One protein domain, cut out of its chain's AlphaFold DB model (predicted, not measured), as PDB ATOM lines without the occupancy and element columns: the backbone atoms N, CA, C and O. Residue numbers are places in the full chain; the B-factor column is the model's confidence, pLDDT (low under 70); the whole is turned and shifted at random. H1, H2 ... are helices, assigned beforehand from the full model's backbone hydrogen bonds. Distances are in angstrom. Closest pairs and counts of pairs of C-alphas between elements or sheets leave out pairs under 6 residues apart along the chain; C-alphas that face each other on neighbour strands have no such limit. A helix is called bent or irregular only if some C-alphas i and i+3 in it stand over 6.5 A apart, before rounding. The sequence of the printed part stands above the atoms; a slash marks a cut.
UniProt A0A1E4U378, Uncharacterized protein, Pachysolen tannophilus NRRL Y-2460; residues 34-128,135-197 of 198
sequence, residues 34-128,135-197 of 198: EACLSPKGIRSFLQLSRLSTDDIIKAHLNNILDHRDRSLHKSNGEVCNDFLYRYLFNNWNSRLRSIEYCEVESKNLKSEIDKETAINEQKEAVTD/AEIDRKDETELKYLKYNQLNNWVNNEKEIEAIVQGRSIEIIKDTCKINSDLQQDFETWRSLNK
ATOM      1  N   GLU A  34     225.494 175.523 252.199       88.88
ATOM      2  CA  GLU A  34     226.537 176.552 252.287       88.88
ATOM      3  C   GLU A  34     225.970 177.954 252.041       88.88
ATOM      4  O   GLU A  34     226.416 178.924 252.668       88.88
ATOM      5  N   ALA A  35     224.949 178.058 251.183       87.25
ATOM      6  CA  ALA A  35     224.252 179.310 250.922       87.25
ATOM      7  C   ALA A  35     223.518 179.835 252.168       87.25
ATOM      8  O   ALA A  35     223.435 181.050 252.344       87.25
ATOM      9  N   CYS A  36     223.042 178.953 253.055       89.44
ATOM     10  CA  CYS A  36     222.438 179.340 254.334       89.44
ATOM     11  C   CYS A  36     223.481 179.622 255.416       89.44
ATOM     12  O   CYS A  36     223.359 180.613 256.130       89.44
ATOM     13  N   LEU A  37     224.531 178.799 255.521       85.19
ATOM     14  CA  LEU A  37     225.600 178.994 256.514       85.19
ATOM     15  C   LEU A  37     226.408 180.281 256.268       85.19
ATOM     16  O   LEU A  37     226.978 180.851 257.197       85.19
ATOM     17  N   SER A  38     226.430 180.762 255.023       85.19
ATOM     18  CA  SER A  38     227.007 182.048 254.632       85.19
ATOM     19  C   SER A  38     225.975 182.892 253.862       85.19
ATOM     20  O   SER A  38     226.068 183.046 252.644       85.19
ATOM     21  N   PRO A  39     224.988 183.504 254.549       78.25
ATOM     22  CA  PRO A  39     223.747 183.992 253.934       78.25
ATOM     23  C   PRO A  39     223.901 185.230 253.033       78.25
ATOM     24  O   PRO A  39     222.918 185.894 252.728       78.25
ATOM     25  N   LYS A  40     225.107 185.581 252.571       87.56
ATOM     26  CA  LYS A  40     225.340 186.715 251.659       87.56
ATOM     27  C   LYS A  40     224.542 186.580 250.361       87.56
ATOM     28  O   LYS A  40     223.926 187.550 249.924       87.56
ATOM     29  N   GLY A  41     224.537 185.382 249.772       84.75
ATOM     30  CA  GLY A  41     223.797 185.107 248.540       84.75
ATOM     31  C   GLY A  41     222.292 185.250 248.746       84.75
ATOM     32  O   GLY A  41     221.638 186.001 248.028       84.75
ATOM     33  N   ILE A  42     221.761 184.611 249.792       91.19
ATOM     34  CA  ILE A  42     220.323 184.630 250.089       91.19
ATOM     35  C   ILE A  42     219.855 186.031 250.488       91.19
ATOM     36  O   ILE A  42     218.818 186.477 250.013       91.19
ATOM     37  N   ARG A  43     220.639 186.782 251.270       92.50
ATOM     38  CA  ARG A  43     220.348 188.193 251.578       92.50
ATOM     39  C   ARG A  43     220.240 189.042 250.318       92.50
ATOM     40  O   ARG A  43     219.283 189.794 250.176       92.50
ATOM     41  N   SER A  44     221.194 188.890 249.401       92.56
ATOM     42  CA  SER A  44     221.192 189.629 248.134       92.56
ATOM     43  C   SER A  44     219.977 189.255 247.287       92.56
ATOM     44  O   SER A  44     219.306 190.132 246.755       92.56
ATOM     45  N   PHE A  45     219.645 187.963 247.220       94.25
ATOM     46  CA  PHE A  45     218.439 187.480 246.553       94.25
ATOM     47  C   PHE A  45     217.158 188.077 247.156       94.25
ATOM     48  O   PHE A  45     216.352 188.638 246.418       94.25
ATOM     49  N   LEU A  46     216.978 188.008 248.480       95.88
ATOM     50  CA  LEU A  46     215.792 188.539 249.158       95.88
ATOM     51  C   LEU A  46     215.660 190.050 248.945       95.88
ATOM     52  O   LEU A  46     214.574 190.535 248.638       95.88
ATOM     53  N   GLN A  47     216.768 190.789 249.056       95.81
ATOM     54  CA  GLN A  47     216.798 192.229 248.819       95.81
ATOM     55  C   GLN A  47     216.409 192.575 247.376       95.81
ATOM     56  O   GLN A  47     215.518 193.393 247.166       95.81
ATOM     57  N   LEU A  48     217.048 191.945 246.386       96.25
ATOM     58  CA  LEU A  48     216.774 192.204 244.971       96.25
ATOM     59  C   LEU A  48     215.355 191.798 244.579       96.25
ATOM     60  O   LEU A  48     214.701 192.534 243.847       96.25
ATOM     61  N   SER A  49     214.866 190.669 245.098       96.50
ATOM     62  CA  SER A  49     213.491 190.227 244.873       96.50
ATOM     63  C   SER A  49     212.500 191.273 245.383       96.50
ATOM     64  O   SER A  49     211.655 191.711 244.614       96.50
ATOM     65  N   ARG A  50     212.642 191.747 246.628       96.69
ATOM     66  CA  ARG A  50     211.752 192.772 247.209       96.69
ATOM     67  C   ARG A  50     211.782 194.080 246.407       96.69
ATOM     68  O   ARG A  50     210.722 194.616 246.092       96.69
ATOM     69  N   LEU A  51     212.972 194.525 245.993       96.50
ATOM     70  CA  LEU A  51     213.142 195.708 245.139       96.50
ATOM     71  C   LEU A  51     212.438 195.553 243.783       96.50
ATOM     72  O   LEU A  51     211.826 196.499 243.289       96.50
ATOM     73  N   SER A  52     212.513 194.371 243.164       95.31
ATOM     74  CA  SER A  52     211.912 194.136 241.848       95.31
ATOM     75  C   SER A  52     210.424 193.786 241.898       95.31
ATOM     76  O   SER A  52     209.762 193.823 240.863       95.31
ATOM     77  N   THR A  53     209.877 193.397 243.054       95.50
ATOM     78  CA  THR A  53     208.482 192.938 243.163       95.50
ATOM     79  C   THR A  53     207.608 193.866 243.984       95.50
ATOM     80  O   THR A  53     206.563 194.290 243.497       95.50
ATOM     81  N   ASP A  54     208.017 194.174 245.211       95.19
ATOM     82  CA  ASP A  54     207.181 194.839 246.209       95.19
ATOM     83  C   ASP A  54     207.355 196.365 246.149       95.19
ATOM     84  O   ASP A  54     206.366 197.093 246.128       95.19
ATOM     85  N   ASP A  55     208.581 196.872 245.988       94.25
ATOM     86  CA  ASP A  55     208.829 198.326 245.951       94.25
ATOM     87  C   ASP A  55     208.219 199.005 244.711       94.25
ATOM     88  O   ASP A  55     207.789 200.160 244.758       94.25
ATOM     89  N   ILE A  56     208.126 198.274 243.598       95.50
ATOM     90  CA  ILE A  56     207.528 198.762 242.348       95.50
ATOM     91  C   ILE A  56     206.065 198.337 242.169       95.50
ATOM     92  O   ILE A  56     205.477 198.617 241.120       95.50
ATOM     93  N   ILE A  57     205.455 197.679 243.164       95.00
ATOM     94  CA  ILE A  57     204.145 197.024 243.021       95.00
ATOM     95  C   ILE A  57     203.058 197.989 242.541       95.00
ATOM     96  O   ILE A  57     202.316 197.684 241.611       95.00
ATOM     97  N   LYS A  58     203.012 199.199 243.110       94.25
ATOM     98  CA  LYS A  58     202.024 200.226 242.757       94.25
ATOM     99  C   LYS A  58     202.191 200.710 241.319       94.25
ATOM    100  O   LYS A  58     201.209 200.855 240.598       94.25
ATOM    101  N   ALA A  59     203.433 200.963 240.905       93.25
ATOM    102  CA  ALA A  59     203.738 201.420 239.553       93.25
ATOM    103  C   ALA A  59     203.395 200.339 238.522       93.25
ATOM    104  O   ALA A  59     202.781 200.637 237.498       93.25
ATOM    105  N   HIS A  60     203.732 199.085 238.824       93.19
ATOM    106  CA  HIS A  60     203.427 197.948 237.967       93.19
ATOM    107  C   HIS A  60     201.912 197.732 237.844       93.19
ATOM    108  O   HIS A  60     201.400 197.640 236.730       93.19
ATOM    109  N   LEU A  61     201.176 197.749 238.961       91.88
ATOM    110  CA  LEU A  61     199.716 197.640 238.959       91.88
ATOM    111  C   LEU A  61     199.058 198.758 238.152       91.88
ATOM    112  O   LEU A  61     198.229 198.472 237.294       91.88
ATOM    113  N   ASN A  62     199.448 200.016 238.374       91.38
ATOM    114  CA  ASN A  62     198.912 201.137 237.606       91.38
ATOM    115  C   ASN A  62     199.206 200.980 236.114       91.38
ATOM    116  O   ASN A  62     198.307 201.152 235.305       91.38
ATOM    117  N   ASN A  63     200.418 200.564 235.738       91.31
ATOM    118  CA  ASN A  63     200.755 200.339 234.338       91.31
ATOM    119  C   ASN A  63     199.853 199.275 233.691       91.31
ATOM    120  O   ASN A  63     199.292 199.532 232.627       91.31
ATOM    121  N   ILE A  64     199.651 198.132 234.355       89.62
ATOM    122  CA  ILE A  64     198.762 197.070 233.861       89.62
ATOM    123  C   ILE A  64     197.316 197.582 233.774       89.62
ATOM    124  O   ILE A  64     196.610 197.290 232.810       89.62
ATOM    125  N   LEU A  65     196.867 198.358 234.764       87.25
ATOM    126  CA  LEU A  65     195.523 198.931 234.802       87.25
ATOM    127  C   LEU A  65     195.326 200.065 233.776       87.25
ATOM    128  O   LEU A  65     194.205 200.263 233.314       87.25
ATOM    129  N   ASP A  66     196.370 200.779 233.379       85.69
ATOM    130  CA  ASP A  66     196.293 201.844 232.376       85.69
ATOM    131  C   ASP A  66     196.362 201.280 230.947       85.69
ATOM    132  O   ASP A  66     195.677 201.768 230.049       85.69
ATOM    133  N   HIS A  67     197.137 200.208 230.742       78.81
ATOM    134  CA  HIS A  67     197.336 199.548 229.443       78.81
ATOM    135  C   HIS A  67     196.361 198.396 229.195       78.81
ATOM    136  O   HIS A  67     196.603 197.561 228.322       78.81
ATOM    137  N   ARG A  68     195.256 198.332 229.946       70.31
ATOM    138  CA  ARG A  68     194.196 197.356 229.694       70.31
ATOM    139  C   ARG A  68     193.768 197.475 228.246       70.31
ATOM    140  O   ARG A  68     193.251 198.515 227.835       70.31
ATOM    141  N   ASP A  69     194.030 196.419 227.480       58.12
ATOM    142  CA  ASP A  69     193.621 196.374 226.092       58.12
ATOM    143  C   ASP A  69     192.110 196.600 226.068       58.12
ATOM    144  O   ASP A  69     191.344 195.816 226.627       58.12
ATOM    145  N   ARG A  70     191.684 197.718 225.474       57.91
ATOM    146  CA  ARG A  70     190.269 198.103 225.399       57.91
ATOM    147  C   ARG A  70     189.435 197.055 224.649       57.91
ATOM    148  O   ARG A  70     188.212 197.136 224.692       57.91
ATOM    149  N   SER A  71     190.087 196.087 223.994       58.25
ATOM    150  CA  SER A  71     189.478 194.907 223.377       58.25
ATOM    151  C   SER A  71     189.048 193.820 224.385       58.25
ATOM    152  O   SER A  71     188.092 193.089 224.129       58.25
ATOM    153  N   LEU A  72     189.710 193.723 225.546       61.97
ATOM    154  CA  LEU A  72     189.433 192.753 226.606       61.97
ATOM    155  C   LEU A  72     188.656 193.442 227.730       61.97
ATOM    156  O   LEU A  72     189.220 194.160 228.552       61.97
ATOM    157  N   HIS A  73     187.351 193.172 227.812       66.56
ATOM    158  CA  HIS A  73     186.453 193.616 228.887       66.56
ATOM    159  C   HIS A  73     186.755 192.959 230.253       66.56
ATOM    160  O   HIS A  73     185.840 192.541 230.957       66.56
ATOM    161  N   LYS A  74     188.029 192.827 230.642       75.94
ATOM    162  CA  LYS A  74     188.401 192.321 231.964       75.94
ATOM    163  C   LYS A  74     188.145 193.388 233.019       75.94
ATOM    164  O   LYS A  74     188.575 194.538 232.895       75.94
ATOM    165  N   SER A  75     187.469 192.988 234.086       82.50
ATOM    166  CA  SER A  75     187.291 193.820 235.272       82.50
ATOM    167  C   SER A  75     188.642 194.110 235.948       82.50
ATOM    168  O   SER A  75     189.599 193.345 235.812       82.50
ATOM    169  N   ASN A  76     188.735 195.203 236.720       80.88
ATOM    170  CA  ASN A  76     189.939 195.504 237.516       80.88
ATOM    171  C   ASN A  76     190.322 194.314 238.413       80.88
ATOM    172  O   ASN A  76     191.501 194.007 238.552       80.88
ATOM    173  N   GLY A  77     189.320 193.638 238.986       83.81
ATOM    174  CA  GLY A  77     189.516 192.488 239.863       83.81
ATOM    175  C   GLY A  77     190.178 191.310 239.153       83.81
ATOM    176  O   GLY A  77     191.123 190.743 239.685       83.81
ATOM    177  N   GLU A  78     189.760 190.975 237.930       86.12
ATOM    178  CA  GLU A  78     190.367 189.875 237.162       86.12
ATOM    179  C   GLU A  78     191.825 190.151 236.793       86.12
ATOM    180  O   GLU A  78     192.663 189.259 236.884       86.12
ATOM    181  N   VAL A  79     192.140 191.389 236.403       88.25
ATOM    182  CA  VAL A  79     193.516 191.808 236.091       88.25
ATOM    183  C   VAL A  79     194.401 191.748 237.337       88.25
ATOM    184  O   VAL A  79     195.518 191.240 237.281       88.25
ATOM    185  N   CYS A  80     193.886 192.216 238.474       90.88
ATOM    186  CA  CYS A  80     194.599 192.147 239.742       90.88
ATOM    187  C   CYS A  80     194.787 190.709 240.234       90.88
ATOM    188  O   CYS A  80     195.872 190.370 240.694       90.88
ATOM    189  N   ASN A  81     193.780 189.847 240.090       90.19
ATOM    190  CA  ASN A  81     193.904 188.430 240.427       90.19
ATOM    191  C   ASN A  81     194.978 187.757 239.568       90.19
ATOM    192  O   ASN A  81     195.815 187.026 240.091       90.19
ATOM    193  N   ASP A  82     195.013 188.040 238.264       90.81
ATOM    194  CA  ASP A  82     196.049 187.507 237.378       90.81
ATOM    195  C   ASP A  82     197.455 187.941 237.823       90.81
ATOM    196  O   ASP A  82     198.355 187.108 237.941       90.81
ATOM    197  N   PHE A  83     197.621 189.220 238.171       92.38
ATOM    198  CA  PHE A  83     198.862 189.746 238.743       92.38
ATOM    199  C   PHE A  83     199.245 189.046 240.060       92.38
ATOM    200  O   PHE A  83     200.393 188.630 240.231       92.38
ATOM    201  N   LEU A  84     198.290 188.866 240.975       93.62
ATOM    202  CA  LEU A  84     198.508 188.201 242.259       93.62
ATOM    203  C   LEU A  84     199.011 186.767 242.072       93.62
ATOM    204  O   LEU A  84     200.106 186.432 242.524       93.62
ATOM    205  N   TYR A  85     198.237 185.939 241.369       91.31
ATOM    206  CA  TYR A  85     198.515 184.508 241.254       91.31
ATOM    207  C   TYR A  85     199.715 184.204 240.355       91.31
ATOM    208  O   TYR A  85     200.462 183.267 240.636       91.31
ATOM    209  N   ARG A  86     199.915 184.965 239.271       90.12
ATOM    210  CA  ARG A  86     201.007 184.692 238.324       90.12
ATOM    211  C   ARG A  86     202.320 185.335 238.721       90.12
ATOM    212  O   ARG A  86     203.368 184.755 238.446       90.12
ATOM    213  N   TYR A  87     202.286 186.510 239.340       92.31
ATOM    214  CA  TYR A  87     203.498 187.271 239.623       92.31
ATOM    215  C   TYR A  87     203.799 187.330 241.117       92.31
ATOM    216  O   TYR A  87     204.829 186.817 241.555       92.31
ATOM    217  N   LEU A  88     202.914 187.928 241.912       95.00
ATOM    218  CA  LEU A  88     203.251 188.274 243.290       95.00
ATOM    219  C   LEU A  88     203.423 187.041 244.185       95.00
ATOM    220  O   LEU A  88     204.462 186.884 244.827       95.00
ATOM    221  N   PHE A  89     202.452 186.127 244.170       95.75
ATOM    222  CA  PHE A  89     202.460 184.932 245.018       95.75
ATOM    223  C   PHE A  89     203.636 184.004 244.710       95.75
ATOM    224  O   PHE A  89     204.253 183.457 245.625       95.75
ATOM    225  N   ASN A  90     204.013 183.883 243.437       94.56
ATOM    226  CA  ASN A  90     205.195 183.122 243.040       94.56
ATOM    227  C   ASN A  90     206.480 183.700 243.646       94.56
ATOM    228  O   ASN A  90     207.292 182.951 244.196       94.56
ATOM    229  N   ASN A  91     206.646 185.023 243.603       95.44
ATOM    230  CA  ASN A  91     207.816 185.687 244.174       95.44
ATOM    231  C   ASN A  91     207.855 185.573 245.703       95.44
ATOM    232  O   ASN A  91     208.885 185.190 246.260       95.44
ATOM    233  N   TRP A  92     206.730 185.810 246.382       96.75
ATOM    234  CA  TRP A  92     206.622 185.634 247.835       96.75
ATOM    235  C   TRP A  92     206.948 184.206 248.268       96.75
ATOM    236  O   TRP A  92     207.710 183.986 249.208       96.75
ATOM    237  N   ASN A  93     206.428 183.211 247.549       95.25
ATOM    238  CA  ASN A  93     206.703 181.810 247.843       95.25
ATOM    239  C   ASN A  93     208.163 181.429 247.578       95.25
ATOM    240  O   ASN A  93     208.726 180.663 248.353       95.25
ATOM    241  N   SER A  94     208.801 181.977 246.541       93.62
ATOM    242  CA  SER A  94     210.234 181.770 246.297       93.62
ATOM    243  C   SER A  94     211.093 182.293 247.460       93.62
ATOM    244  O   SER A  94     211.977 181.587 247.961       93.62
ATOM    245  N   ARG A  95     210.777 183.491 247.971       95.50
ATOM    246  CA  ARG A  95     211.445 184.060 249.150       95.50
ATOM    247  C   ARG A  95     211.201 183.240 250.412       95.50
ATOM    248  O   ARG A  95     212.163 182.875 251.086       95.50
ATOM    249  N   LEU A  96     209.949 182.883 250.697       95.75
ATOM    250  CA  LEU A  96     209.605 182.071 251.868       95.75
ATOM    251  C   LEU A  96     210.256 180.688 251.831       95.75
ATOM    252  O   LEU A  96     210.809 180.266 252.840       95.75
ATOM    253  N   ARG A  97     210.271 180.013 250.675       93.88
ATOM    254  CA  ARG A  97     210.983 178.734 250.501       93.88
ATOM    255  C   ARG A  97     212.468 178.868 250.837       93.88
ATOM    256  O   ARG A  97     213.025 177.985 251.478       93.88
ATOM    257  N   SER A  98     213.090 179.982 250.453       93.88
ATOM    258  CA  SER A  98     214.500 180.245 250.759       93.88
ATOM    259  C   SER A  98     214.745 180.440 252.258       93.88
ATOM    260  O   SER A  98     215.694 179.885 252.809       93.88
ATOM    261  N   ILE A  99     213.866 181.186 252.932       95.50
ATOM    262  CA  ILE A  99     213.942 181.424 254.381       95.50
ATOM    263  C   ILE A  99     213.689 180.124 255.163       95.50
ATOM    264  O   ILE A  99     214.438 179.803 256.083       95.50
ATOM    265  N   GLU A 100     212.671 179.351 254.783       94.56
ATOM    266  CA  GLU A 100     212.323 178.070 255.413       94.56
ATOM    267  C   GLU A 100     213.402 177.009 255.214       94.56
ATOM    268  O   GLU A 100     213.707 176.263 256.142       94.56
ATOM    269  N   TYR A 101     214.028 176.964 254.035       94.12
ATOM    270  CA  TYR A 101     215.172 176.090 253.807       94.12
ATOM    271  C   TYR A 101     216.300 176.401 254.805       94.12
ATOM    272  O   TYR A 101     216.784 175.502 255.492       94.12
ATOM    273  N   CYS A 102     216.644 177.680 254.999       94.69
ATOM    274  CA  CYS A 102     217.647 178.055 255.997       94.69
ATOM    275  C   CYS A 102     217.210 177.829 257.444       94.69
ATOM    276  O   CYS A 102     218.057 177.599 258.306       94.69
ATOM    277  N   GLU A 103     215.912 177.863 257.733       95.94
ATOM    278  CA  GLU A 103     215.403 177.460 259.039       95.94
ATOM    279  C   GLU A 103     215.675 175.977 259.314       95.94
ATOM    280  O   GLU A 103     216.131 175.624 260.404       95.94
ATOM    281  N   VAL A 104     215.405 175.111 258.335       95.19
ATOM    282  CA  VAL A 104     215.686 173.674 258.440       95.19
ATOM    283  C   VAL A 104     217.184 173.445 258.618       95.19
ATOM    284  O   VAL A 104     217.585 172.749 259.548       95.19
ATOM    285  N   GLU A 105     218.020 174.103 257.815       94.75
ATOM    286  CA  GLU A 105     219.477 173.989 257.935       94.75
ATOM    287  C   GLU A 105     220.017 174.526 259.268       94.75
ATOM    288  O   GLU A 105     220.942 173.948 259.837       94.75
ATOM    289  N   SER A 106     219.411 175.577 259.829       95.44
ATOM    290  CA  SER A 106     219.736 176.069 261.175       95.44
ATOM    291  C   SER A 106     219.443 175.013 262.250       95.44
ATOM    292  O   SER A 106     220.262 174.775 263.143       95.44
ATOM    293  N   LYS A 107     218.302 174.316 262.143       96.12
ATOM    294  CA  LYS A 107     217.938 173.213 263.048       96.12
ATOM    295  C   LYS A 107     218.874 172.010 262.882       96.12
ATOM    296  O   LYS A 107     219.282 171.427 263.887       96.12
ATOM    297  N   ASN A 108     219.250 171.676 261.647       96.06
ATOM    298  CA  ASN A 108     220.215 170.614 261.351       96.06
ATOM    299  C   ASN A 108     221.582 170.931 261.967       96.06
ATOM    300  O   ASN A 108     222.128 170.104 262.692       96.06
ATOM    301  N   LEU A 109     222.080 172.157 261.763       95.56
ATOM    302  CA  LEU A 109     223.331 172.632 262.350       95.56
ATOM    303  C   LEU A 109     223.315 172.503 263.877       95.56
ATOM    304  O   LEU A 109     224.269 171.995 264.455       95.56
ATOM    305  N   LYS A 110     222.223 172.910 264.533       97.00
ATOM    306  CA  LYS A 110     222.085 172.742 265.983       97.00
ATOM    307  C   LYS A 110     222.179 171.270 266.394       97.00
ATOM    308  O   LYS A 110     222.935 170.937 267.297       97.00
ATOM    309  N   SER A 111     221.444 170.391 265.709       97.31
ATOM    310  CA  SER A 111     221.451 168.957 266.012       97.31
ATOM    311  C   SER A 111     222.836 168.328 265.846       97.31
ATOM    312  O   SER A 111     223.191 167.433 266.610       97.31
ATOM    313  N   GLU A 112     223.617 168.774 264.863       96.00
ATOM    314  CA  GLU A 112     225.003 168.339 264.674       96.00
ATOM    315  C   GLU A 112     225.902 168.802 265.824       96.00
ATOM    316  O   GLU A 112     226.601 167.975 266.405       96.00
ATOM    317  N   ILE A 113     225.823 170.080 266.213       96.19
ATOM    318  CA  ILE A 113     226.589 170.629 267.343       96.19
ATOM    319  C   ILE A 113     226.251 169.881 268.639       96.19
ATOM    320  O   ILE A 113     227.159 169.481 269.367       96.19
ATOM    321  N   ASP A 114     224.965 169.637 268.906       96.00
ATOM    322  CA  ASP A 114     224.506 168.925 270.105       96.00
ATOM    323  C   ASP A 114     225.068 167.485 270.144       96.00
ATOM    324  O   ASP A 114     225.552 167.023 271.180       96.00
ATOM    325  N   LYS A 115     225.064 166.777 269.004       95.94
ATOM    326  CA  LYS A 115     225.629 165.419 268.887       95.94
ATOM    327  C   LYS A 115     227.143 165.406 269.077       95.94
ATOM    328  O   LYS A 115     227.657 164.547 269.790       95.94
ATOM    329  N   GLU A 116     227.856 166.326 268.434       93.12
ATOM    330  CA  GLU A 116     229.311 166.438 268.557       93.12
ATOM    331  C   GLU A 116     229.730 166.747 269.995       93.12
ATOM    332  O   GLU A 116     230.658 166.123 270.511       93.12
ATOM    333  N   THR A 117     229.013 167.657 270.655       91.75
ATOM    334  CA  THR A 117     229.255 168.031 272.054       91.75
ATOM    335  C   THR A 117     229.072 166.822 272.967       91.75
ATOM    336  O   THR A 117     229.996 166.473 273.699       91.75
ATOM    337  N   ALA A 118     227.961 166.088 272.834       91.00
ATOM    338  CA  ALA A 118     227.706 164.884 273.626       91.00
ATOM    339  C   ALA A 118     228.769 163.785 273.420       91.00
ATOM    340  O   ALA A 118     229.191 163.126 274.371       91.00
ATOM    341  N   ILE A 119     229.234 163.582 272.181       89.50
ATOM    342  CA  ILE A 119     230.313 162.626 271.880       89.50
ATOM    343  C   ILE A 119     231.628 163.067 272.533       89.50
ATOM    344  O   ILE A 119     232.371 162.234 273.057       89.50
ATOM    345  N   ASN A 120     231.942 164.361 272.497       85.88
ATOM    346  CA  ASN A 120     233.182 164.872 273.066       85.88
ATOM    347  C   ASN A 120     233.167 164.843 274.601       85.88
ATOM    348  O   ASN A 120     234.189 164.503 275.196       85.88
ATOM    349  N   GLU A 121     232.024 165.113 275.235       83.44
ATOM    350  CA  GLU A 121     231.816 164.950 276.684       83.44
ATOM    351  C   GLU A 121     232.113 163.518 277.141       83.44
ATOM    352  O   GLU A 121     232.838 163.308 278.115       83.44
ATOM    353  N   GLN A 122     231.641 162.518 276.390       83.06
ATOM    354  CA  GLN A 122     231.927 161.109 276.677       83.06
ATOM    355  C   GLN A 122     233.412 160.759 276.533       83.06
ATOM    356  O   GLN A 122     233.939 159.996 277.341       83.06
ATOM    357  N   LYS A 123     234.101 161.301 275.520       79.50
ATOM    358  CA  LYS A 123     235.542 161.063 275.324       79.50
ATOM    359  C   LYS A 123     236.376 161.633 276.466       79.50
ATOM    360  O   LYS A 123     237.353 161.007 276.864       79.50
ATOM    361  N   GLU A 124     235.982 162.777 277.013       70.88
ATOM    362  CA  GLU A 124     236.719 163.385 278.119       70.88
ATOM    363  C   GLU A 124     236.566 162.663 279.446       70.88
ATOM    364  O   GLU A 124     237.536 162.575 280.194       70.88
ATOM    365  N   ALA A 125     235.396 162.077 279.714       69.25
ATOM    366  CA  ALA A 125     235.216 161.223 280.887       69.25
ATOM    367  C   ALA A 125     236.237 160.064 280.936       69.25
ATOM    368  O   ALA A 125     236.457 159.478 281.994       69.25
ATOM    369  N   VAL A 126     236.863 159.740 279.798       74.62
ATOM    370  CA  VAL A 126     237.860 158.675 279.645       74.62
ATOM    371  C   VAL A 126     239.309 159.196 279.694       74.62
ATOM    372  O   VAL A 126     240.214 158.420 280.000       74.62
ATOM    373  N   THR A 127     239.577 160.479 279.423       72.06
ATOM    374  CA  THR A 127     240.949 161.031 279.384       72.06
ATOM    375  C   THR A 127     241.419 161.560 280.740       72.06
ATOM    376  O   THR A 127     240.731 162.357 281.368       72.06
ATOM    377  N   ASP A 128     242.627 161.174 281.171       77.00
ATOM    378  CA  ASP A 128     243.249 161.683 282.404       77.00
ATOM    379  C   ASP A 128     243.624 163.178 282.255       77.00
ATOM    380  O   ASP A 128     244.447 163.515 281.393       77.00
ATOM    381  N   ALA A 135     242.754 170.802 277.700       84.69
ATOM    382  CA  ALA A 135     241.821 170.145 276.776       84.69
ATOM    383  C   ALA A 135     240.358 170.574 276.981       84.69
ATOM    384  O   ALA A 135     239.646 170.848 276.018       84.69
ATOM    385  N   GLU A 136     239.942 170.686 278.242       83.25
ATOM    386  CA  GLU A 136     238.573 171.054 278.602       83.25
ATOM    387  C   GLU A 136     238.247 172.524 278.279       83.25
ATOM    388  O   GLU A 136     237.120 172.853 277.909       83.25
ATOM    389  N   ILE A 137     239.224 173.428 278.403       86.38
ATOM    390  CA  ILE A 137     239.033 174.848 278.071       86.38
ATOM    391  C   ILE A 137     238.919 174.998 276.555       86.38
ATOM    392  O   ILE A 137     237.928 175.539 276.074       86.38
ATOM    393  N   ASP A 138     239.871 174.432 275.810       87.94
ATOM    394  CA  ASP A 138     239.897 174.519 274.348       87.94
ATOM    395  C   ASP A 138     238.598 173.970 273.736       87.94
ATOM    396  O   ASP A 138     238.000 174.579 272.848       87.94
ATOM    397  N   ARG A 139     238.094 172.845 274.258       84.88
ATOM    398  CA  ARG A 139     236.839 172.248 273.790       84.88
ATOM    399  C   ARG A 139     235.618 173.113 274.102       84.88
ATOM    400  O   ARG A 139     234.701 173.198 273.278       84.88
ATOM    401  N   LYS A 140     235.564 173.717 275.293       88.31
ATOM    402  CA  LYS A 140     234.489 174.650 275.661       88.31
ATOM    403  C   LYS A 140     234.473 175.841 274.715       88.31
ATOM    404  O   LYS A 140     233.411 176.148 274.176       88.31
ATOM    405  N   ASP A 141     235.639 176.411 274.438       91.38
ATOM    406  CA  ASP A 141     235.792 177.527 273.506       91.38
ATOM    407  C   ASP A 141     235.352 177.122 272.086       91.38
ATOM    408  O   ASP A 141     234.567 177.822 271.443       91.38
ATOM    409  N   GLU A 142     235.765 175.947 271.598       90.62
ATOM    410  CA  GLU A 142     235.316 175.412 270.305       90.62
ATOM    411  C   GLU A 142     233.791 175.236 270.235       90.62
ATOM    412  O   GLU A 142     233.159 175.553 269.221       90.62
ATOM    413  N   THR A 143     233.195 174.727 271.311       92.00
ATOM    414  CA  THR A 143     231.751 174.495 271.416       92.00
ATOM    415  C   THR A 143     230.991 175.820 271.435       92.00
ATOM    416  O   THR A 143     230.021 175.991 270.691       92.00
ATOM    417  N   GLU A 144     231.464 176.798 272.207       94.06
ATOM    418  CA  GLU A 144     230.897 178.146 272.257       94.06
ATOM    419  C   GLU A 144     230.934 178.816 270.877       94.06
ATOM    420  O   GLU A 144     229.918 179.339 270.408       94.06
ATOM    421  N   LEU A 145     232.060 178.719 270.164       95.44
ATOM    422  CA  LEU A 145     232.196 179.250 268.806       95.44
ATOM    423  C   LEU A 145     231.210 178.608 267.818       95.44
ATOM    424  O   LEU A 145     230.705 179.286 266.915       95.44
ATOM    425  N   LYS A 146     230.910 177.312 267.966       94.81
ATOM    426  CA  LYS A 146     229.899 176.624 267.147       94.81
ATOM    427  C   LYS A 146     228.490 177.128 267.456       94.81
ATOM    428  O   LYS A 146     227.762 177.492 266.526       94.81
ATOM    429  N   TYR A 147     228.117 177.221 268.732       96.50
ATOM    430  CA  TYR A 147     226.812 177.760 269.126       96.50
ATOM    431  C   TYR A 147     226.644 179.228 268.733       96.50
ATOM    432  O   TYR A 147     225.551 179.623 268.331       96.50
ATOM    433  N   LEU A 148     227.713 180.030 268.759       96.25
ATOM    434  CA  LEU A 148     227.690 181.408 268.271       96.25
ATOM    435  C   LEU A 148     227.266 181.476 266.796       96.25
ATOM    436  O   LEU A 148     226.386 182.265 266.450       96.25
ATOM    437  N   LYS A 149     227.839 180.623 265.936       93.31
ATOM    438  CA  LYS A 149     227.471 180.551 264.508       93.31
ATOM    439  C   LYS A 149     226.012 180.139 264.318       93.31
ATOM    440  O   LYS A 149     225.299 180.765 263.535       93.31
ATOM    441  N   TYR A 150     225.558 179.127 265.056       95.69
ATOM    442  CA  TYR A 150     224.152 178.718 265.054       95.69
ATOM    443  C   TYR A 150     223.229 179.873 265.472       95.69
ATOM    444  O   TYR A 150     222.275 180.182 264.762       95.69
ATOM    445  N   ASN A 151     223.534 180.561 266.575       96.62
ATOM    446  CA  ASN A 151     222.721 181.665 267.084       96.62
ATOM    447  C   ASN A 151     222.635 182.814 266.071       96.62
ATOM    448  O   ASN A 151     221.556 183.360 265.850       96.62
ATOM    449  N   GLN A 152     223.746 183.153 265.412       95.00
ATOM    450  CA  GLN A 152     223.770 184.159 264.347       95.00
ATOM    451  C   GLN A 152     222.854 183.780 263.178       95.00
ATOM    452  O   GLN A 152     222.076 184.617 262.715       95.00
ATOM    453  N   LEU A 153     222.924 182.527 262.716       94.56
ATOM    454  CA  LEU A 153     222.073 182.029 261.637       94.56
ATOM    455  C   LEU A 153     220.597 182.025 262.047       94.56
ATOM    456  O   LEU A 153     219.757 182.553 261.324       94.56
ATOM    457  N   ASN A 154     220.285 181.480 263.221       96.69
ATOM    458  CA  ASN A 154     218.927 181.393 263.742       96.69
ATOM    459  C   ASN A 154     218.283 182.777 263.904       96.69
ATOM    460  O   ASN A 154     217.160 182.997 263.456       96.69
ATOM    461  N   ASN A 155     219.011 183.731 264.491       96.88
ATOM    462  CA  ASN A 155     218.531 185.103 264.648       96.88
ATOM    463  C   ASN A 155     218.289 185.768 263.293       96.88
ATOM    464  O   ASN A 155     217.275 186.438 263.113       96.88
ATOM    465  N   TRP A 156     219.187 185.555 262.328       96.00
ATOM    466  CA  TRP A 156     218.995 186.070 260.978       96.00
ATOM    467  C   TRP A 156     217.743 185.480 260.313       96.00
ATOM    468  O   TRP A 156     216.940 186.244 259.789       96.00
ATOM    469  N   VAL A 157     217.530 184.161 260.385       96.69
ATOM    470  CA  VAL A 157     216.333 183.506 259.825       96.69
ATOM    471  C   VAL A 157     215.051 184.067 260.441       96.69
ATOM    472  O   VAL A 157     214.118 184.394 259.711       96.69
ATOM    473  N   ASN A 158     214.996 184.208 261.769       97.62
ATOM    474  CA  ASN A 158     213.810 184.734 262.449       97.62
ATOM    475  C   ASN A 158     213.519 186.182 262.042       97.62
ATOM    476  O   ASN A 158     212.384 186.508 261.707       97.62
ATOM    477  N   ASN A 159     214.554 187.017 261.966       97.38
ATOM    478  CA  ASN A 159     214.415 188.384 261.483       97.38
ATOM    479  C   ASN A 159     213.932 188.436 260.020       97.38
ATOM    480  O   ASN A 159     213.068 189.239 259.692       97.38
ATOM    481  N   GLU A 160     214.427 187.570 259.128       96.56
ATOM    482  CA  GLU A 160     213.929 187.532 257.743       96.56
ATOM    483  C   GLU A 160     212.464 187.098 257.649       96.56
ATOM    484  O   GLU A 160     211.750 187.597 256.780       96.56
ATOM    485  N   LYS A 161     211.988 186.215 258.538       97.44
ATOM    486  CA  LYS A 161     210.558 185.871 258.617       97.44
ATOM    487  C   LYS A 161     209.709 187.076 259.009       97.44
ATOM    488  O   LYS A 161     208.676 187.317 258.392       97.44
ATOM    489  N   GLU A 162     210.150 187.832 260.012       98.19
ATOM    490  CA  GLU A 162     209.462 189.047 260.458       98.19
ATOM    491  C   GLU A 162     209.447 190.116 259.360       98.19
ATOM    492  O   GLU A 162     208.398 190.684 259.058       98.19
ATOM    493  N   ILE A 163     210.590 190.342 258.703       97.62
ATOM    494  CA  ILE A 163     210.693 191.259 257.562       97.62
ATOM    495  C   ILE A 163     209.747 190.827 256.445       97.62
ATOM    496  O   ILE A 163     209.040 191.667 255.892       97.62
ATOM    497  N   GLU A 164     209.717 189.540 256.105       97.31
ATOM    498  CA  GLU A 164     208.858 189.047 255.034       97.31
ATOM    499  C   GLU A 164     207.374 189.251 255.360       97.31
ATOM    500  O   GLU A 164     206.634 189.717 254.497       97.31
ATOM    501  N   ALA A 165     206.950 189.016 256.605       97.25
ATOM    502  CA  ALA A 165     205.583 189.301 257.042       97.25
ATOM    503  C   ALA A 165     205.231 190.796 256.914       97.25
ATOM    504  O   ALA A 165     204.146 191.145 256.448       97.25
ATOM    505  N   ILE A 166     206.159 191.694 257.268       97.75
ATOM    506  CA  ILE A 166     205.969 193.147 257.124       97.75
ATOM    507  C   ILE A 166     205.861 193.547 255.648       97.75
ATOM    508  O   ILE A 166     204.994 194.346 255.289       97.75
ATOM    509  N   VAL A 167     206.739 193.021 254.790       97.38
ATOM    510  CA  VAL A 167     206.731 193.315 253.348       97.38
ATOM    511  C   VAL A 167     205.423 192.841 252.719       97.38
ATOM    512  O   VAL A 167     204.778 193.620 252.020       97.38
ATOM    513  N   GLN A 168     204.990 191.616 253.025       96.75
ATOM    514  CA  GLN A 168     203.710 191.081 252.556       96.75
ATOM    515  C   GLN A 168     202.542 191.953 253.016       96.75
ATOM    516  O   GLN A 168     201.735 192.359 252.184       96.75
ATOM    517  N   GLY A 169     202.496 192.335 254.296       96.69
ATOM    518  CA  GLY A 169     201.454 193.218 254.830       96.69
ATOM    519  C   GLY A 169     201.349 194.549 254.077       96.69
ATOM    520  O   GLY A 169     200.266 194.929 253.637       96.69
ATOM    521  N   ARG A 170     202.482 195.219 253.832       96.62
ATOM    522  CA  ARG A 170     202.517 196.482 253.072       96.62
ATOM    523  C   ARG A 170     202.062 196.309 251.626       96.62
ATOM    524  O   ARG A 170     201.295 197.120 251.111       96.62
ATOM    525  N   SER A 171     202.520 195.253 250.962       96.06
ATOM    526  CA  SER A 171     202.109 194.956 249.592       96.06
ATOM    527  C   SER A 171     200.611 194.642 249.509       96.06
ATOM    528  O   SER A 171     199.941 195.118 248.593       96.06
ATOM    529  N   ILE A 172     200.057 193.920 250.490       95.81
ATOM    530  CA  ILE A 172     198.616 193.653 250.610       95.81
ATOM    531  C   ILE A 172     197.825 194.957 250.715       95.81
ATOM    532  O   ILE A 172     196.831 195.107 250.007       95.81
ATOM    533  N   GLU A 173     198.252 195.898 251.559       94.94
ATOM    534  CA  GLU A 173     197.596 197.205 251.707       94.94
ATOM    535  C   GLU A 173     197.529 197.950 250.365       94.94
ATOM    536  O   GLU A 173     196.450 198.350 249.926       94.94
ATOM    537  N   ILE A 174     198.653 198.034 249.644       94.38
ATOM    538  CA  ILE A 174     198.716 198.707 248.337       94.38
ATOM    539  C   ILE A 174     197.779 198.048 247.315       94.38
ATOM    540  O   ILE A 174     197.117 198.740 246.531       94.38
ATOM    541  N   ILE A 175     197.721 196.716 247.299       93.56
ATOM    542  CA  ILE A 175     196.855 195.970 246.382       93.56
ATOM    543  C   ILE A 175     195.389 196.191 246.733       93.56
ATOM    544  O   ILE A 175     194.592 196.439 245.829       93.56
ATOM    545  N   LYS A 176     195.020 196.131 248.017       93.06
ATOM    546  CA  LYS A 176     193.642 196.379 248.464       93.06
ATOM    547  C   LYS A 176     193.172 197.765 248.031       93.06
ATOM    548  O   LYS A 176     192.099 197.871 247.437       93.06
ATOM    549  N   ASP A 177     194.011 198.784 248.201       91.56
ATOM    550  CA  ASP A 177     193.704 200.158 247.795       91.56
ATOM    551  C   ASP A 177     193.556 200.309 246.275       91.56
ATOM    552  O   ASP A 177     192.622 200.948 245.781       91.56
ATOM    553  N   THR A 178     194.468 199.705 245.509       91.00
ATOM    554  CA  THR A 178     194.530 199.880 244.048       91.00
ATOM    555  C   THR A 178     193.468 199.046 243.327       91.00
ATOM    556  O   THR A 178     192.792 199.518 242.410       91.00
ATOM    557  N   CYS A 179     193.293 197.799 243.758       89.25
ATOM    558  CA  CYS A 179     192.410 196.823 243.131       89.25
ATOM    559  C   CYS A 179     190.998 196.807 243.726       89.25
ATOM    560  O   CYS A 179     190.108 196.205 243.127       89.25
ATOM    561  N   LYS A 180     190.775 197.481 244.866       88.00
ATOM    562  CA  LYS A 180     189.493 197.515 245.598       88.00
ATOM    563  C   LYS A 180     188.986 196.114 245.958       88.00
ATOM    564  O   LYS A 180     187.793 195.824 245.866       88.00
ATOM    565  N   ILE A 181     189.918 195.234 246.318       86.06
ATOM    566  CA  ILE A 181     189.636 193.856 246.718       86.06
ATOM    567  C   ILE A 181     189.349 193.838 248.221       86.06
ATOM    568  O   ILE A 181     190.154 194.317 249.014       86.06
ATOM    569  N   ASN A 182     188.218 193.245 248.604       82.94
ATOM    570  CA  ASN A 182     187.801 193.108 250.005       82.94
ATOM    571  C   ASN A 182     188.122 191.723 250.604       82.94
ATOM    572  O   ASN A 182     187.687 191.436 251.716       82.94
ATOM    573  N   SER A 183     188.835 190.852 249.879       87.19
ATOM    574  CA  SER A 183     189.240 189.535 250.385       87.19
ATOM    575  C   SER A 183     190.449 189.616 251.320       87.19
ATOM    576  O   SER A 183     191.210 190.595 251.338       87.19
ATOM    577  N   ASP A 184     190.622 188.563 252.118       92.62
ATOM    578  CA  ASP A 184     191.828 188.375 252.908       92.62
ATOM    579  C   ASP A 184     192.946 187.776 252.044       92.62
ATOM    580  O   ASP A 184     193.116 186.562 251.945       92.62
ATOM    581  N   LEU A 185     193.723 188.666 251.422       93.06
ATOM    582  CA  LEU A 185     194.836 188.292 250.548       93.06
ATOM    583  C   LEU A 185     195.907 187.438 251.245       93.06
ATOM    584  O   LEU A 185     196.589 186.670 250.567       93.06
ATOM    585  N   GLN A 186     196.061 187.552 252.570       93.81
ATOM    586  CA  GLN A 186     197.012 186.727 253.314       93.81
ATOM    587  C   GLN A 186     196.546 185.265 253.318       93.81
ATOM    588  O   GLN A 186     197.304 184.361 252.964       93.81
ATOM    589  N   GLN A 187     195.268 185.044 253.633       94.50
ATOM    590  CA  GLN A 187     194.652 183.720 253.598       94.50
ATOM    591  C   GLN A 187     194.611 183.147 252.173       94.50
ATOM    592  O   GLN A 187     194.842 181.949 251.976       94.50
ATOM    593  N   ASP A 188     194.348 183.991 251.171       94.50
ATOM    594  CA  ASP A 188     194.371 183.601 249.757       94.50
ATOM    595  C   ASP A 188     195.766 183.098 249.349       94.50
ATOM    596  O   ASP A 188     195.888 182.061 248.690       94.50
ATOM    597  N   PHE A 189     196.825 183.787 249.789       95.62
ATOM    598  CA  PHE A 189     198.206 183.379 249.546       95.62
ATOM    599  C   PHE A 189     198.543 182.048 250.225       95.62
ATOM    600  O   PHE A 189     199.099 181.155 249.584       95.62
ATOM    601  N   GLU A 190     198.186 181.873 251.497       94.81
ATOM    602  CA  GLU A 190     198.422 180.621 252.227       94.81
ATOM    603  C   GLU A 190     197.695 179.437 251.585       94.81
ATOM    604  O   GLU A 190     198.270 178.354 251.413       94.81
ATOM    605  N   THR A 191     196.455 179.660 251.154       94.50
ATOM    606  CA  THR A 191     195.649 178.664 250.446       94.50
ATOM    607  C   THR A 191     196.304 178.301 249.118       94.50
ATOM    608  O   THR A 191     196.564 177.124 248.856       94.50
ATOM    609  N   TRP A 192     196.665 179.299 248.310       95.31
ATOM    610  CA  TRP A 192     197.383 179.100 247.051       95.31
ATOM    611  C   TRP A 192     198.703 178.346 247.256       95.31
ATOM    612  O   TRP A 192     199.026 177.424 246.506       95.31
ATOM    613  N   ARG A 193     199.448 178.680 248.311       94.38
ATOM    614  CA  ARG A 193     200.713 178.034 248.653       94.38
ATOM    615  C   ARG A 193     200.516 176.571 249.027       94.38
ATOM    616  O   ARG A 193     201.326 175.740 248.628       94.38
ATOM    617  N   SER A 194     199.453 176.248 249.764       92.81
ATOM    618  CA  SER A 194     199.124 174.869 250.144       92.81
ATOM    619  C   SER A 194     198.820 173.983 248.929       92.81
ATOM    620  O   SER A 194     199.248 172.832 248.898       92.81
ATOM    621  N   LEU A 195     198.169 174.544 247.906       91.31
ATOM    622  CA  LEU A 195     197.826 173.854 246.660       91.31
ATOM    623  C   LEU A 195     199.044 173.638 245.749       91.31
ATOM    624  O   LEU A 195     199.099 172.651 245.025       91.31
ATOM    625  N   ASN A 196     200.033 174.534 245.811       85.88
ATOM    626  CA  ASN A 196     201.248 174.498 244.989       85.88
ATOM    627  C   ASN A 196     202.477 173.940 245.739       85.88
ATOM    628  O   ASN A 196     203.626 174.217 245.375       85.88
ATOM    629  N   LYS A 197     202.265 173.152 246.803       69.12
ATOM    630  CA  LYS A 197     203.313 172.312 247.406       69.12
ATOM    631  C   LYS A 197     203.539 171.080 246.524       69.12
ATOM    632  O   LYS A 197     203.089 169.986 246.846       69.12
TER     633      LYS A 197
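Overview. This is residues 34 to 128 and 135 to 197 of the 198 residues of an uncharacterized protein of Pachysolen tannophilus NRRL Y-2460 (UniProt A0A1E4U378). Two long helices, H4b and H5, run side by side in opposite ways as a rod; H2 and H3 follow each other along part of its length, and H6 crosses H4b near Phe 89. Residues 69 to 74 stick out at one end. The 158 printed residues hold six named helices, H1 to H6 in chain order, and no named strand: all helix. The whole is only just loose, close to extended, with a radius of gyration of the C-alphas of 22.6 A and spans of 86 by 27 by 21 A.

Along the chain. Find C-alpha 34 at (226.537, 176.552, 252.287), where H1, residues 34 to 37, begins. H2 is residues 40 to 53, 19.9 A long, and H3 is residues 57 to 66. H4, residues 76 to 124, was assigned as one helix by its hydrogen bonds but is bent: C-alphas 86 and 89 are 6.9 A apart. Its arms are H4a, residues 76 to 86, and H4b, residues 89 to 124, 52.3 A. H5, residues 135 to 179, spans 65.5 A; H6, residues 185 to 195, ends at (197.826, 173.854, 246.660).

Arrangement. H4b and H5 touch at a shallow tilt of 14 degrees, opposite ways, closest at C-alphas 106 and 154, 6.0 A. H1 only just touches H4b, with 3 pairs of C-alphas within 8 A, closest at 36 and 102, 5.2 A. H2 touches H4b with residues 91 to 98 of H4b alone, closest at C-alphas 46 and 95, 6.2 A. H3 touches H5, closest at C-alphas 58 and 174, 6.7 A. H6 touches H4b at a steep tilt of 68 degrees, only just short of perpendicular, closest at C-alphas 89 and 189, 6.4 A. Every O i to N i+4 pair is within hydrogen-bond range in H2, H3, H4a, H4b, H5 and H6; H1 is too short for one.

Size, cuts and confidence. The farthest C-alphas, of Ser 71 and Asp 128, are 86.5 A apart. Residues 129 to 134 are not printed, with 10.3 A between C-alphas 128 and 135. Of the links printed whole, none is long. Look for pLDDT under 70 at residues 69 to 73, 125 and 197.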